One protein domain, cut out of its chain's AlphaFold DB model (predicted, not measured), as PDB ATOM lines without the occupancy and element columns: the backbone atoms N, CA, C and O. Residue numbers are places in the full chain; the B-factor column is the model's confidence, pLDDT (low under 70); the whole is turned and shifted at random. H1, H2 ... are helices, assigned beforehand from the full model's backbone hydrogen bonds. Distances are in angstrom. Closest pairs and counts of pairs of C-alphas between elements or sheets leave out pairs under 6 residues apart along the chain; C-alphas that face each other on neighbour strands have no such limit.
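What this domain is: This is residues 2 to 103 of the 270 residues of the protein "7TMR-DISM_7TM domain-containing protein" of Firmicutes bacterium HGW-Firmicutes-13 (UniProt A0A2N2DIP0). This is a long bundle of three helices, H2, H4 and H5, side by side with their centres in a triangle; H2 and H5 run one way and H4 runs back between them in chain order. The short helix H1 lies near the end where H2 begins, and the short H3 sits at the opposite end, in the turn from H2 to H4. The printed part has 102 residues with five named helices, H1 to H5 in order along the chain, and no named strand: the class is all helix. The whole is loose, with a radius of gyration of the C-alphas of 16.2 A, and a rod spanning 52 by 24 by 18 A.

How they stand to each other: Start at H1, residues 5 to 9, and go on to H2, residues 15 to 40. They only just touch, with 3 pairs of C-alphas within 8 A, and H2 does so with residues 15 to 18 alone; the closest C-alphas are those of Phe 7 and Gly 18, 6.2 A apart. Next come H3, residues 43 to 46, and H4, residues 48 to 67, which touch only at the corner by their link, closest at the C-alphas of Lys 44 and Asp 51, 5.6 A. H2 and H3 meet only through their link. H2 and H4 touch at a shallow tilt of 22 degrees, opposite ways; look at the C-alphas of Phe 24 and Ile 65, their closest, 5.4 A apart. H5, residues 73 to 100, completes the up-and-down bundle of H2, H4 and H5, in which each helix runs against the one before it. H4 and H5 form a helical hairpin and touch at a shallow tilt of 24 degrees, opposite ways; H4 does so with residues 50 to 57 alone, and the closest C-alphas are those of Leu 50 and Ile 90, 6.8 A. H2 and H5 touch at a shallow tilt of 15 degrees, the same way, closest at the C-alphas of Asn 23 and Met 77, 6.2 A. H3 touches H5 at residues 94 to 98 alone, with the C-alphas of His 46 and Ser 98 closest at 6.3 A. H1 is apart from H3, H4 and H5. In H1 every O i to N i+4 pair is within hydrogen-bond range; the counts are 20 of 22 in H2, 14 of 16 in H4 and 23 of 24 in H5, while H3 is too short for such a pair.

Where its parts are: Find C-alpha 5 at (-6.041, -23.402, -63.528), where H1 begins. From C-alpha 15 at (-16.699, -20.328, -56.950), H2 runs 37.8 A to C-alpha 40. After H3, H4 covers 28.9 A from C-alpha 48 to C-alpha 67. H5, the longest, runs 40.6 A from C-alpha 73 to C-alpha 100 at (5.936, -59.616, -41.933).

The domain as a whole: The C-alphas farthest apart are those of Asn 13 and Asn 102, 52.9 A. The printed part has no cut, and the four links are tight. Look for pLDDT under 70 at residues 2 to 10 and 12 to 13; the mean of the printed part is 84.5.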
ATOM      1  N   PHE A   2      -2.894 -27.517 -58.082       42.31
ATOM      2  CA  PHE A   2      -1.708 -26.744 -57.680       42.31
ATOM      3  C   PHE A   2      -1.489 -25.380 -58.361       42.31
ATOM      4  O   PHE A   2      -0.897 -24.511 -57.741       42.31
ATOM      5  N   ASN A   3      -2.015 -25.151 -59.570       52.00
ATOM      6  CA  ASN A   3      -1.785 -23.901 -60.312       52.00
ATOM      7  C   ASN A   3      -3.025 -22.992 -60.432       52.00
ATOM      8  O   ASN A   3      -3.032 -22.101 -61.271       52.00
ATOM      9  N   GLY A   4      -4.125 -23.247 -59.708       59.72
ATOM     10  CA  GLY A   4      -5.366 -22.446 -59.826       59.72
ATOM     11  C   GLY A   4      -6.124 -22.588 -61.161       59.72
ATOM     12  O   GLY A   4      -7.300 -22.253 -61.243       59.72
ATOM     13  N   LEU A   5      -5.502 -23.199 -62.175       61.25
ATOM     14  CA  LEU A   5      -6.041 -23.402 -63.528       61.25
ATOM     15  C   LEU A   5      -7.399 -24.117 -63.567       61.25
ATOM     16  O   LEU A   5      -8.212 -23.844 -64.443       61.25
ATOM     17  N   ALA A   6      -7.675 -25.008 -62.607       64.75
ATOM     18  CA  ALA A   6      -8.970 -25.687 -62.521       64.75
ATOM     19  C   ALA A   6     -10.118 -24.696 -62.265       64.75
ATOM     20  O   ALA A   6     -11.198 -24.842 -62.826       64.75
ATOM     21  N   PHE A   7      -9.861 -23.656 -61.469       62.91
ATOM     22  CA  PHE A   7     -10.824 -22.594 -61.200       62.91
ATOM     23  C   PHE A   7     -11.044 -21.692 -62.419       62.91
ATOM     24  O   PHE A   7     -12.142 -21.192 -62.627       62.91
ATOM     25  N   GLN A   8     -10.012 -21.541 -63.252       64.31
ATOM     26  CA  GLN A   8     -10.053 -20.708 -64.451       64.31
ATOM     27  C   GLN A   8     -10.750 -21.393 -65.639       64.31
ATOM     28  O   GLN A   8     -11.442 -20.718 -66.393       64.31
ATOM     29  N   TYR A   9     -10.602 -22.715 -65.797       69.06
ATOM     30  CA  TYR A   9     -11.125 -23.445 -66.962       69.06
ATOM     31  C   TYR A   9     -12.362 -24.315 -66.693       69.06
ATOM     32  O   TYR A   9     -13.206 -24.412 -67.579       69.06
ATOM     33  N   LEU A  10     -12.503 -24.960 -65.523       67.62
ATOM     34  CA  LEU A  10     -13.630 -25.885 -65.293       67.62
ATOM     35  C   LEU A  10     -14.869 -25.218 -64.683       67.62
ATOM     36  O   LEU A  10     -15.989 -25.608 -65.001       67.62
ATOM     37  N   TRP A  11     -14.697 -24.249 -63.787       72.00
ATOM     38  CA  TRP A  11     -15.813 -23.628 -63.056       72.00
ATOM     39  C   TRP A  11     -15.607 -22.124 -62.804       72.00
ATOM     40  O   TRP A  11     -15.764 -21.670 -61.669       72.00
ATOM     41  N   PRO A  12     -15.323 -21.322 -63.852       67.44
ATOM     42  CA  PRO A  12     -15.133 -19.877 -63.705       67.44
ATOM     43  C   PRO A  12     -16.373 -19.167 -63.131       67.44
ATOM     44  O   PRO A  12     -16.243 -18.189 -62.403       67.44
ATOM     45  N   ASN A  13     -17.574 -19.697 -63.395       68.75
ATOM     46  CA  ASN A  13     -18.847 -19.096 -62.981       68.75
ATOM     47  C   ASN A  13     -19.395 -19.617 -61.637       68.75
ATOM     48  O   ASN A  13     -20.409 -19.110 -61.167       68.75
ATOM     49  N   SER A  14     -18.769 -20.625 -61.008       74.69
ATOM     50  CA  SER A  14     -19.237 -21.172 -59.721       74.69
ATOM     51  C   SER A  14     -18.092 -21.372 -58.719       74.69
ATOM     52  O   SER A  14     -17.607 -22.491 -58.517       74.69
ATOM     53  N   PRO A  15     -17.686 -20.287 -58.029       75.50
ATOM     54  CA  PRO A  15     -16.699 -20.328 -56.950       75.50
ATOM     55  C   PRO A  15     -17.053 -21.297 -55.821       75.50
ATOM     56  O   PRO A  15     -16.176 -21.918 -55.218       75.50
ATOM     57  N   TRP A  16     -18.353 -21.433 -55.545       80.06
ATOM     58  CA  TRP A  16     -18.877 -22.314 -54.508       80.06
ATOM     59  C   TRP A  16     -18.539 -23.782 -54.795       80.06
ATOM     60  O   TRP A  16     -18.018 -24.476 -53.922       80.06
ATOM     61  N   TRP A  17     -18.755 -24.245 -56.033       78.69
ATOM     62  CA  TRP A  17     -18.417 -25.614 -56.417       78.69
ATOM     63  C   TRP A  17     -16.906 -25.843 -56.421       78.69
ATOM     64  O   TRP A  17     -16.445 -26.838 -55.873       78.69
ATOM     65  N   GLY A  18     -16.123 -24.902 -56.958       76.94
ATOM     66  CA  GLY A  18     -14.665 -25.028 -57.012       76.94
ATOM     67  C   GLY A  18     -14.011 -25.212 -55.638       76.94
ATOM     68  O   GLY A  18     -13.099 -26.026 -55.501       76.94
ATOM     69  N   ASN A  19     -14.505 -24.513 -54.610       78.50
ATOM     70  CA  ASN A  19     -13.997 -24.643 -53.243       78.50
ATOM     71  C   ASN A  19     -14.463 -25.941 -52.563       78.50
ATOM     72  O   ASN A  19     -13.666 -26.614 -51.909       78.50
ATOM     73  N   ASN A  20     -15.728 -26.332 -52.729       82.00
ATOM     74  CA  ASN A  20     -16.270 -27.522 -52.061       82.00
ATOM     75  C   ASN A  20     -15.867 -28.839 -52.741       82.00
ATOM     76  O   ASN A  20     -15.666 -29.843 -52.057       82.00
ATOM     77  N   ALA A  21     -15.662 -28.834 -54.063       84.00
ATOM     78  CA  ALA A  21     -15.218 -29.999 -54.827       84.00
ATOM     79  C   ALA A  21     -13.878 -30.544 -54.313       84.00
ATOM     80  O   ALA A  21     -13.680 -31.754 -54.264       84.00
ATOM     81  N   ILE A  22     -12.980 -29.664 -53.863       83.31
ATOM     82  CA  ILE A  22     -11.690 -30.033 -53.267       83.31
ATOM     83  C   ILE A  22     -11.881 -30.962 -52.066       83.31
ATOM     84  O   ILE A  22     -11.284 -32.037 -52.003       83.31
ATOM     85  N   ASN A  23     -12.731 -30.554 -51.123       86.69
ATOM     86  CA  ASN A  23     -12.987 -31.323 -49.910       86.69
ATOM     87  C   ASN A  23     -13.763 -32.604 -50.236       86.69
ATOM     88  O   ASN A  23     -13.430 -33.669 -49.721       86.69
ATOM     89  N   PHE A  24     -14.738 -32.522 -51.146       89.00
ATOM     90  CA  PHE A  24     -15.488 -33.680 -51.631       89.00
ATOM     91  C   PHE A  24     -14.561 -34.762 -52.207       89.00
ATOM     92  O   PHE A  24     -14.585 -35.907 -51.752       89.00
ATOM     93  N   PHE A  25     -13.695 -34.399 -53.159       89.12
ATOM     94  CA  PHE A  25     -12.754 -35.338 -53.767       89.12
ATOM     95  C   PHE A  25     -11.701 -35.833 -52.777       89.12
ATOM     96  O   PHE A  25     -11.283 -36.983 -52.879       89.12
ATOM     97  N   MET A  26     -11.306 -35.020 -51.793       88.94
ATOM     98  CA  MET A  26     -10.404 -35.455 -50.726       88.94
ATOM     99  C   MET A  26     -11.023 -36.587 -49.891       88.94
ATOM    100  O   MET A  26     -10.404 -37.641 -49.748       88.94
ATOM    101  N   PHE A  27     -12.251 -36.421 -49.382       91.12
ATOM    102  CA  PHE A  27     -12.920 -37.481 -48.615       91.12
ATOM    103  C   PHE A  27     -13.236 -38.709 -49.473       91.12
ATOM    104  O   PHE A  27     -13.066 -39.837 -49.007       91.12
ATOM    105  N   PHE A  28     -13.627 -38.507 -50.733       93.06
ATOM    106  CA  PHE A  28     -13.859 -39.594 -51.682       93.06
ATOM    107  C   PHE A  28     -12.580 -40.396 -51.983       93.06
ATOM    108  O   PHE A  28     -12.605 -41.630 -52.005       93.06
ATOM    109  N   ALA A  29     -11.445 -39.716 -52.160       90.81
ATOM    110  CA  ALA A  29     -10.148 -40.357 -52.344       90.81
ATOM    111  C   ALA A  29      -9.740 -41.145 -51.091       90.81
ATOM    112  O   ALA A  29      -9.357 -42.308 -51.209       90.81
ATOM    113  N   CYS A  30      -9.898 -40.574 -49.890       91.50
ATOM    114  CA  CYS A  30      -9.652 -41.293 -48.635       91.50
ATOM    115  C   CYS A  30     -10.512 -42.552 -48.510       91.50
ATOM    116  O   CYS A  30      -9.989 -43.621 -48.200       91.50
ATOM    117  N   PHE A  31     -11.814 -42.443 -48.781       94.00
ATOM    118  CA  PHE A  31     -12.728 -43.583 -48.773       94.00
ATOM    119  C   PHE A  31     -12.257 -44.682 -49.736       94.00
ATOM    120  O   PHE A  31     -12.164 -45.851 -49.357       94.00
ATOM    121  N   SER A  32     -11.886 -44.294 -50.960       92.75
ATOM    122  CA  SER A  32     -11.402 -45.213 -51.995       92.75
ATOM    123  C   SER A  32     -10.103 -45.911 -51.587       92.75
ATOM    124  O   SER A  32      -9.984 -47.123 -51.752       92.75
ATOM    125  N   VAL A  33      -9.153 -45.184 -50.989       91.06
ATOM    126  CA  VAL A  33      -7.887 -45.744 -50.485       91.06
ATOM    127  C   VAL A  33      -8.126 -46.727 -49.339       91.06
ATOM    128  O   VAL A  33      -7.527 -47.801 -49.323       91.06
ATOM    129  N   ILE A  34      -9.021 -46.407 -48.399       91.75
ATOM    130  CA  ILE A  34      -9.364 -47.320 -47.300       91.75
ATOM    131  C   ILE A  34     -10.003 -48.599 -47.849       91.75
ATOM    132  O   ILE A  34      -9.632 -49.700 -47.439       91.75
ATOM    133  N   LEU A  35     -10.940 -48.467 -48.791       92.62
ATOM    134  CA  LEU A  35     -11.596 -49.605 -49.428       92.62
ATOM    135  C   LEU A  35     -10.588 -50.483 -50.183       92.62
ATOM    136  O   LEU A  35     -10.588 -51.703 -50.029       92.62
ATOM    137  N   PHE A  36      -9.695 -49.856 -50.947       90.69
ATOM    138  CA  PHE A  36      -8.616 -50.521 -51.670       90.69
ATOM    139  C   PHE A  36      -7.684 -51.286 -50.723       90.69
ATOM    140  O   PHE A  36      -7.468 -52.484 -50.905       90.69
ATOM    141  N   ALA A  37      -7.201 -50.631 -49.664       89.38
ATOM    142  CA  ALA A  37      -6.313 -51.246 -48.684       89.38
ATOM    143  C   ALA A  37      -6.970 -52.452 -47.995       89.38
ATOM    144  O   ALA A  37      -6.325 -53.482 -47.831       89.38
ATOM    145  N   ARG A  38      -8.257 -52.361 -47.633       90.56
ATOM    146  CA  ARG A  38      -8.990 -53.465 -46.987       90.56
ATOM    147  C   ARG A  38      -9.273 -54.648 -47.914       90.56
ATOM    148  O   ARG A  38      -9.408 -55.759 -47.414       90.56
ATOM    149  N   ASN A  39      -9.398 -54.417 -49.220       88.44
ATOM    150  CA  ASN A  39      -9.647 -55.485 -50.190       88.44
ATOM    151  C   ASN A  39      -8.360 -56.205 -50.595       88.44
ATOM    152  O   ASN A  39      -8.365 -57.424 -50.720       88.44
ATOM    153  N   ILE A  40      -7.262 -55.469 -50.787       87.12
ATOM    154  CA  ILE A  40      -5.986 -56.074 -51.191       87.12
ATOM    155  C   ILE A  40      -5.272 -56.719 -50.013       87.12
ATOM    156  O   ILE A  40      -4.650 -57.766 -50.171       87.12
ATOM    157  N   LEU A  41      -5.318 -56.098 -48.833       85.69
ATOM    158  CA  LEU A  41      -4.626 -56.630 -47.672       85.69
ATOM    159  C   LEU A  41      -5.587 -57.495 -46.858       85.69
ATOM    160  O   LEU A  41      -6.673 -57.031 -46.509       85.69
ATOM    161  N   PRO A  42      -5.169 -58.697 -46.431       82.62
ATOM    162  CA  PRO A  42      -5.923 -59.522 -45.490       82.62
ATOM    163  C   PRO A  42      -5.837 -58.953 -44.057       82.62
ATOM    164  O   PRO A  42      -5.455 -59.628 -43.102       82.62
ATOM    165  N   VAL A  43      -6.196 -57.675 -43.877       82.62
ATOM    166  CA  VAL A  43      -6.119 -56.953 -42.594       82.62
ATOM    167  C   VAL A  43      -7.016 -57.607 -41.544       82.62
ATOM    168  O   VAL A  43      -6.656 -57.653 -40.370       82.62
ATOM    169  N   LYS A  44      -8.151 -58.183 -41.961       83.19
ATOM    170  CA  LYS A  44      -9.081 -58.898 -41.074       83.19
ATOM    171  C   LYS A  44      -8.420 -60.089 -40.368       83.19
ATOM    172  O   LYS A  44      -8.666 -60.297 -39.184       83.19
ATOM    173  N   GLU A  45      -7.589 -60.844 -41.080       83.44
ATOM    174  CA  GLU A  45      -6.901 -62.034 -40.558       83.44
ATOM    175  C   GLU A  45      -5.602 -61.659 -39.844       83.44
ATOM    176  O   GLU A  45      -5.231 -62.234 -38.820       83.44
ATOM    177  N   HIS A  46      -4.893 -60.660 -40.371       83.00
ATOM    178  CA  HIS A  46      -3.575 -60.307 -39.873       83.00
ATOM    179  C   HIS A  46      -3.587 -59.343 -38.686       83.00
ATOM    180  O   HIS A  46      -2.712 -59.472 -37.825       83.00
ATOM    181  N   ALA A  47      -4.541 -58.411 -38.642       83.75
ATOM    182  CA  ALA A  47      -4.614 -57.315 -37.681       83.75
ATOM    183  C   ALA A  47      -6.080 -56.868 -37.441       83.75
ATOM    184  O   ALA A  47      -6.481 -55.774 -37.854       83.75
ATOM    185  N   PRO A  48      -6.899 -57.668 -36.731       85.62
ATOM    186  CA  PRO A  48      -8.338 -57.422 -36.586       85.62
ATOM    187  C   PRO A  48      -8.675 -56.113 -35.852       85.62
ATOM    188  O   PRO A  48      -9.733 -55.530 -36.082       85.62
ATOM    189  N   CYS A  49      -7.785 -55.625 -34.980       87.75
ATOM    190  CA  CYS A  49      -7.940 -54.320 -34.334       87.75
ATOM    191  C   CYS A  49      -7.858 -53.176 -35.362       87.75
ATOM    192  O   CYS A  49      -8.711 -52.291 -35.374       87.75
ATOM    193  N   LEU A  50      -6.892 -53.243 -36.287       88.19
ATOM    194  CA  LEU A  50      -6.720 -52.239 -37.337       88.19
ATOM    195  C   LEU A  50      -7.875 -52.284 -38.352       88.19
ATOM    196  O   LEU A  50      -8.325 -51.223 -38.776       88.19
ATOM    197  N   ASP A  51      -8.420 -53.465 -38.687       90.50
ATOM    198  CA  ASP A  51      -9.613 -53.553 -39.556       90.50
ATOM    199  C   ASP A  51     -10.824 -52.830 -38.947       90.50
ATOM    200  O   ASP A  51     -11.559 -52.157 -39.668       90.50
ATOM    201  N   LYS A  52     -11.022 -52.916 -37.622       90.69
ATOM    202  CA  LYS A  52     -12.109 -52.191 -36.941       90.69
ATOM    203  C   LYS A  52     -11.953 -50.679 -37.089       90.69
ATOM    204  O   LYS A  52     -12.922 -50.011 -37.448       90.69
ATOM    205  N   PHE A  53     -10.747 -50.149 -36.872       92.38
ATOM    206  CA  PHE A  53     -10.479 -48.719 -37.050       92.38
ATOM    207  C   PHE A  53     -10.634 -48.279 -38.506       92.38
ATOM    208  O   PHE A  53     -11.306 -47.283 -38.764       92.38
ATOM    209  N   LEU A  54     -10.102 -49.043 -39.466       90.75
ATOM    210  CA  LEU A  54     -10.284 -48.758 -40.892       90.75
ATOM    211  C   LEU A  54     -11.763 -48.776 -41.291       90.75
ATOM    212  O   LEU A  54     -12.196 -47.947 -42.084       90.75
ATOM    213  N   ARG A  55     -12.570 -49.677 -40.718       93.12
ATOM    214  CA  ARG A  55     -14.016 -49.710 -40.959       93.12
ATOM    215  C   ARG A  55     -14.727 -48.486 -40.387       93.12
ATOM    216  O   ARG A  55     -15.583 -47.927 -41.069       93.12
ATOM    217  N   LEU A  56     -14.368 -48.057 -39.177       93.94
ATOM    218  CA  LEU A  56     -14.902 -46.834 -38.577       93.94
ATOM    219  C   LEU A  56     -14.566 -45.611 -39.445       93.94
ATOM    220  O   LEU A  56     -15.447 -44.818 -39.761       93.94
ATOM    221  N   LEU A  57     -13.313 -45.509 -39.897       92.69
ATOM    222  CA  LEU A  57     -12.846 -44.458 -40.807       92.69
ATOM    223  C   LEU A  57     -13.547 -44.495 -42.163       92.69
ATOM    224  O   LEU A  57     -13.869 -43.447 -42.712       92.69
ATOM    225  N   MET A  58     -13.820 -45.678 -42.702       93.88
ATOM    226  CA  MET A  58     -14.563 -45.833 -43.950       93.88
ATOM    227  C   MET A  58     -16.004 -45.319 -43.816       93.88
ATOM    228  O   MET A  58     -16.478 -44.603 -44.689       93.88
ATOM    229  N   ILE A  59     -16.692 -45.628 -42.711       95.00
ATOM    230  CA  ILE A  59     -18.044 -45.109 -42.443       95.00
ATOM    231  C   ILE A  59     -18.000 -43.589 -42.248       95.00
ATOM    232  O   ILE A  59     -18.815 -42.867 -42.816       95.00
ATOM    233  N   PHE A  60     -17.017 -43.100 -41.491       94.12
ATOM    234  CA  PHE A  60     -16.816 -41.673 -41.263       94.12
ATOM    235  C   PHE A  60     -16.550 -40.910 -42.566       94.12
ATOM    236  O   PHE A  60     -17.195 -39.901 -42.828       94.12
ATOM    237  N   THR A  61     -15.637 -41.399 -43.407       92.94
ATOM    238  CA  THR A  61     -15.326 -40.779 -44.704       92.94
ATOM    239  C   THR A  61     -16.523 -40.833 -45.644       92.94
ATOM    240  O   THR A  61     -16.835 -39.815 -46.249       92.94
ATOM    241  N   ALA A  62     -17.257 -41.951 -45.696       94.12
ATOM    242  CA  ALA A  62     -18.489 -42.055 -46.478       94.12
ATOM    243  C   ALA A  62     -19.548 -41.027 -46.049       94.12
ATOM    244  O   ALA A  62     -20.173 -40.394 -46.895       94.12
ATOM    245  N   PHE A  63     -19.713 -40.822 -44.739       93.94
ATOM    246  CA  PHE A  63     -20.610 -39.806 -44.194       93.94
ATOM    247  C   PHE A  63     -20.118 -38.379 -44.473       93.94
ATOM    248  O   PHE A  63     -20.916 -37.488 -44.754       93.94
ATOM    249  N   MET A  64     -18.803 -38.151 -44.438       90.38
ATOM    250  CA  MET A  64     -18.221 -36.829 -44.667       90.38
ATOM    251  C   MET A  64     -18.281 -36.373 -46.127       90.38
ATOM    252  O   MET A  64     -18.264 -35.172 -46.364       90.38
ATOM    253  N   ILE A  65     -18.409 -37.278 -47.102       91.25
ATOM    254  CA  ILE A  65     -18.531 -36.927 -48.530       91.25
ATOM    255  C   ILE A  65     -19.697 -35.947 -48.799       91.25
ATOM    256  O   ILE A  65     -19.433 -34.864 -49.325       91.25
ATOM    257  N   PRO A  66     -20.964 -36.241 -48.436       90.69
ATOM    258  CA  PRO A  66     -22.062 -35.288 -48.619       90.69
ATOM    259  C   PRO A  66     -21.969 -34.087 -47.668       90.69
ATOM    260  O   PRO A  66     -22.315 -32.968 -48.041       90.69
ATOM    261  N   VAL A  67     -21.464 -34.291 -46.451       87.94
ATOM    262  CA  VAL A  67     -21.345 -33.237 -45.431       87.94
ATOM    263  C   VAL A  67     -20.312 -32.174 -45.827       87.94
ATOM    264  O   VAL A  67     -20.502 -30.987 -45.556       87.94
ATOM    265  N   ALA A  68     -19.256 -32.569 -46.539       84.62
ATOM    266  CA  ALA A  68     -18.221 -31.673 -47.048       84.62
ATOM    267  C   ALA A  68     -18.742 -30.647 -48.067       84.62
ATOM    268  O   ALA A  68     -18.064 -29.650 -48.303       84.62
ATOM    269  N   LEU A  69     -19.929 -30.862 -48.648       83.31
ATOM    270  CA  LEU A  69     -20.576 -29.904 -49.550       83.31
ATOM    271  C   LEU A  69     -21.344 -28.801 -48.805       83.31
ATOM    272  O   LEU A  69     -21.657 -27.773 -49.398       83.31
ATOM    273  N   VAL A  70     -21.658 -29.009 -47.522       84.00
ATOM    274  CA  VAL A  70     -22.490 -28.100 -46.712       84.00
ATOM    275  C   VAL A  70     -21.663 -27.362 -45.654       84.00
ATOM    276  O   VAL A  70     -21.982 -26.234 -45.286       84.00
ATOM    277  N   ILE A  71     -20.586 -27.979 -45.161       82.19
ATOM    278  CA  ILE A  71     -19.716 -27.401 -44.129       82.19
ATOM    279  C   ILE A  71     -18.822 -26.284 -44.687       82.19
ATOM    280  O   ILE A  71     -18.366 -26.313 -45.826       82.19
ATOM    281  N   HIS A  72     -18.503 -25.315 -43.824       81.94
ATOM    282  CA  HIS A  72     -17.553 -24.244 -44.114       81.94
ATOM    283  C   HIS A  72     -16.172 -24.785 -44.537       81.94
ATOM    284  O   HIS A  72     -15.560 -25.591 -43.826       81.94
ATOM    285  N   PHE A  73     -15.641 -24.276 -45.654       79.75
ATOM    286  CA  PHE A  73     -14.423 -24.762 -46.320       79.75
ATOM    287  C   PHE A  73     -13.236 -25.006 -45.369       79.75
ATOM    288  O   PHE A  73     -12.638 -26.080 -45.378       79.75
ATOM    289  N   THR A  74     -12.921 -24.039 -44.501       81.75
ATOM    290  CA  THR A  74     -11.782 -24.118 -43.566       81.75
ATOM    291  C   THR A  74     -11.904 -25.269 -42.564       81.75
ATOM    292  O   THR A  74     -10.906 -25.908 -42.230       81.75
ATOM    293  N   SER A  75     -13.115 -25.544 -42.075       84.50
ATOM    294  CA  SER A  75     -13.364 -26.634 -41.125       84.50
ATOM    295  C   SER A  75     -13.271 -27.988 -41.824       84.50
ATOM    296  O   SER A  75     -12.591 -28.886 -41.326       84.50
ATOM    297  N   ALA A  76     -13.870 -28.108 -43.014       84.62
ATOM    298  CA  ALA A  76     -13.798 -29.315 -43.833       84.62
ATOM    299  C   ALA A  76     -12.349 -29.665 -44.212       84.62
ATOM    300  O   ALA A  76     -11.944 -30.816 -44.077       84.62
ATOM    301  N   MET A  77     -11.537 -28.669 -44.582       84.62
ATOM    302  CA  MET A  77     -10.127 -28.866 -44.927       84.62
ATOM    303  C   MET A  77      -9.300 -29.370 -43.734       84.62
ATOM    304  O   MET A  77      -8.548 -30.336 -43.867       84.62
ATOM    305  N   LYS A  78      -9.459 -28.769 -42.542       87.88
ATOM    306  CA  LYS A  78      -8.771 -29.227 -41.317       87.88
ATOM    307  C   LYS A  78      -9.145 -30.669 -40.963       87.88
ATOM    308  O   LYS A  78      -8.270 -31.477 -40.642       87.88
ATOM    309  N   MET A  79     -10.432 -31.008 -41.052       87.69
ATOM    310  CA  MET A  79     -10.921 -32.369 -40.806       87.69
ATOM    311  C   MET A  79     -10.402 -33.362 -41.850       87.69
ATOM    312  O   MET A  79      -9.982 -34.463 -41.490       87.69
ATOM    313  N   GLY A  80     -10.380 -32.969 -43.125       87.62
ATOM    314  CA  GLY A  80      -9.862 -33.770 -44.232       87.62
ATOM    315  C   GLY A  80      -8.385 -34.111 -44.051       87.62
ATOM    316  O   GLY A  80      -8.032 -35.287 -44.039       87.62
ATOM    317  N   ILE A  81      -7.538 -33.112 -43.780       87.50
ATOM    318  CA  ILE A  81      -6.104 -33.322 -43.508       87.50
ATOM    319  C   ILE A  81      -5.905 -34.253 -42.306       87.50
ATOM    320  O   ILE A  81      -5.120 -35.198 -42.377       87.50
ATOM    321  N   THR A  82      -6.649 -34.034 -41.219       89.56
ATOM    322  CA  THR A  82      -6.570 -34.892 -40.024       89.56
ATOM    323  C   THR A  82      -6.944 -36.338 -40.360       89.56
ATOM    324  O   THR A  82      -6.277 -37.278 -39.932       89.56
ATOM    325  N   THR A  83      -7.968 -36.528 -41.192       90.00
ATOM    326  CA  THR A  83      -8.438 -37.851 -41.620       90.00
ATOM    327  C   THR A  83      -7.421 -38.548 -42.520       90.00
ATOM    328  O   THR A  83      -7.171 -39.739 -42.333       90.00
ATOM    329  N   VAL A  84      -6.781 -37.823 -43.443       88.50
ATOM    330  CA  VAL A  84      -5.673 -38.339 -44.267       88.50
ATOM    331  C   VAL A  84      -4.529 -38.823 -43.375       88.50
ATOM    332  O   VAL A  84      -4.064 -39.949 -43.542       88.50
ATOM    333  N   MET A  85      -4.118 -38.018 -42.391       88.88
ATOM    334  CA  MET A  85      -3.020 -38.360 -41.479       88.88
ATOM    335  C   MET A  85      -3.331 -39.596 -40.629       88.88
ATOM    336  O   MET A  85      -2.498 -40.495 -40.522       88.88
ATOM    337  N   ILE A  86      -4.541 -39.684 -40.072       91.06
ATOM    338  CA  ILE A  86      -4.987 -40.861 -39.312       91.06
ATOM    339  C   ILE A  86      -5.022 -42.100 -40.216       91.06
ATOM    340  O   ILE A  86      -4.545 -43.168 -39.830       91.06
ATOM    341  N   THR A  87      -5.550 -41.962 -41.434       89.25
ATOM    342  CA  THR A  87      -5.639 -43.060 -42.406       89.25
ATOM    343  C   THR A  87      -4.248 -43.582 -42.767       89.25
ATOM    344  O   THR A  87      -4.002 -44.783 -42.670       89.25
ATOM    345  N   ALA A  88      -3.314 -42.686 -43.096       87.56
ATOM    346  CA  ALA A  88      -1.912 -43.018 -43.342       87.56
ATOM    347  C   ALA A  88      -1.268 -43.734 -42.141       87.56
ATOM    348  O   ALA A  88      -0.627 -44.774 -42.307       87.56
ATOM    349  N   GLY A  89      -1.499 -43.222 -40.928       89.00
ATOM    350  CA  GLY A  89      -0.978 -43.784 -39.682       89.00
ATOM    351  C   GLY A  89      -1.493 -45.188 -39.351       89.00
ATOM    352  O   GLY A  89      -0.820 -45.919 -38.632       89.00
ATOM    353  N   ILE A  90      -2.646 -45.597 -39.893       88.81
ATOM    354  CA  ILE A  90      -3.208 -46.945 -39.707       88.81
ATOM    355  C   ILE A  90      -2.832 -47.881 -40.862       88.81
ATOM    356  O   ILE A  90      -2.538 -49.057 -40.635       88.81
ATOM    357  N   ILE A  91      -2.814 -47.386 -42.103       88.38
ATOM    358  CA  ILE A  91      -2.475 -48.203 -43.276       88.38
ATOM    359  C   ILE A  91      -1.008 -48.637 -43.230       88.38
ATOM    360  O   ILE A  91      -0.723 -49.811 -43.460       88.38
ATOM    361  N   LEU A  92      -0.084 -47.745 -42.864       88.62
ATOM    362  CA  LEU A  92       1.344 -48.061 -42.740       88.62
ATOM    363  C   LEU A  92       1.632 -49.297 -41.862       88.62
ATOM    364  O   LEU A  92       2.260 -50.244 -42.350       88.62
ATOM    365  N   PRO A  93       1.172 -49.361 -40.597       88.62
ATOM    366  CA  PRO A  93       1.364 -50.547 -39.774       88.62
ATOM    367  C   PRO A  93       0.596 -51.762 -40.307       88.62
ATOM    368  O   PRO A  93       1.120 -52.871 -40.219       88.62
ATOM    369  N   ALA A  94      -0.590 -51.599 -40.909       87.31
ATOM    370  CA  ALA A  94      -1.318 -52.718 -41.521       87.31
ATOM    371  C   ALA A  94      -0.529 -53.369 -42.673       87.31
ATOM    372  O   ALA A  94      -0.455 -54.602 -42.765       87.31
ATOM    373  N   VAL A  95       0.105 -52.549 -43.516       88.00
ATOM    374  CA  VAL A  95       0.996 -52.989 -44.595       88.00
ATOM    375  C   VAL A  95       2.226 -53.687 -44.018       88.00
ATOM    376  O   VAL A  95       2.548 -54.798 -44.441       88.00
ATOM    377  N   LEU A  96       2.869 -53.102 -43.005       87.81
ATOM    378  CA  LEU A  96       4.068 -53.670 -42.386       87.81
ATOM    379  C   LEU A  96       3.798 -55.026 -41.711       87.81
ATOM    380  O   LEU A  96       4.576 -55.967 -41.872       87.81
ATOM    381  N   ILE A  97       2.682 -55.155 -40.985       88.31
ATOM    382  CA  ILE A  97       2.257 -56.416 -40.359       88.31
ATOM    383  C   ILE A  97       1.975 -57.472 -41.435       88.31
ATOM    384  O   ILE A  97       2.411 -58.616 -41.302       88.31
ATOM    385  N   SER A  98       1.286 -57.095 -42.516       86.06
ATOM    386  CA  SER A  98       0.978 -58.014 -43.620       86.06
ATOM    387  C   SER A  98       2.237 -58.463 -44.363       86.06
ATOM    388  O   SER A  98       2.358 -59.636 -44.713       86.06
ATOM    389  N   TRP A  99       3.212 -57.566 -44.530       86.00
ATOM    390  CA  TRP A  99       4.510 -57.908 -45.102       86.00
ATOM    391  C   TRP A  99       5.277 -58.897 -44.212       86.00
ATOM    392  O   TRP A  99       5.774 -59.908 -44.714       86.00
ATOM    393  N   ARG A 100       5.308 -58.680 -42.888       85.88
ATOM    394  CA  ARG A 100       5.936 -59.616 -41.933       85.88
ATOM    395  C   ARG A 100       5.276 -60.996 -41.917       85.88
ATOM    396  O   ARG A 100       5.952 -61.981 -41.647       85.88
ATOM    397  N   LYS A 101       3.987 -61.086 -42.251       84.94
ATOM    398  CA  LYS A 101       3.248 -62.352 -42.407       84.94
ATOM    399  C   LYS A 101       3.404 -62.991 -43.799       84.94
ATOM    400  O   LYS A 101       2.586 -63.812 -44.193       84.94
ATOM    401  N   ASN A 102       4.461 -62.642 -44.540       83.31
ATOM    402  CA  ASN A 102       4.805 -63.193 -45.858       83.31
ATOM    403  C   ASN A 102       3.758 -62.975 -46.967       83.31
ATOM    404  O   ASN A 102       3.802 -63.651 -47.998       83.31
ATOM    405  N   TYR A 103       2.872 -61.986 -46.827       83.81
ATOM    406  CA  TYR A 103       1.948 -61.625 -47.900       83.81
ATOM    407  C   TYR A 103       2.691 -60.858 -49.004       83.81
ATOM    408  O   TYR A 103       3.076 -59.701 -48.817       83.81
TER     409      TYR A 103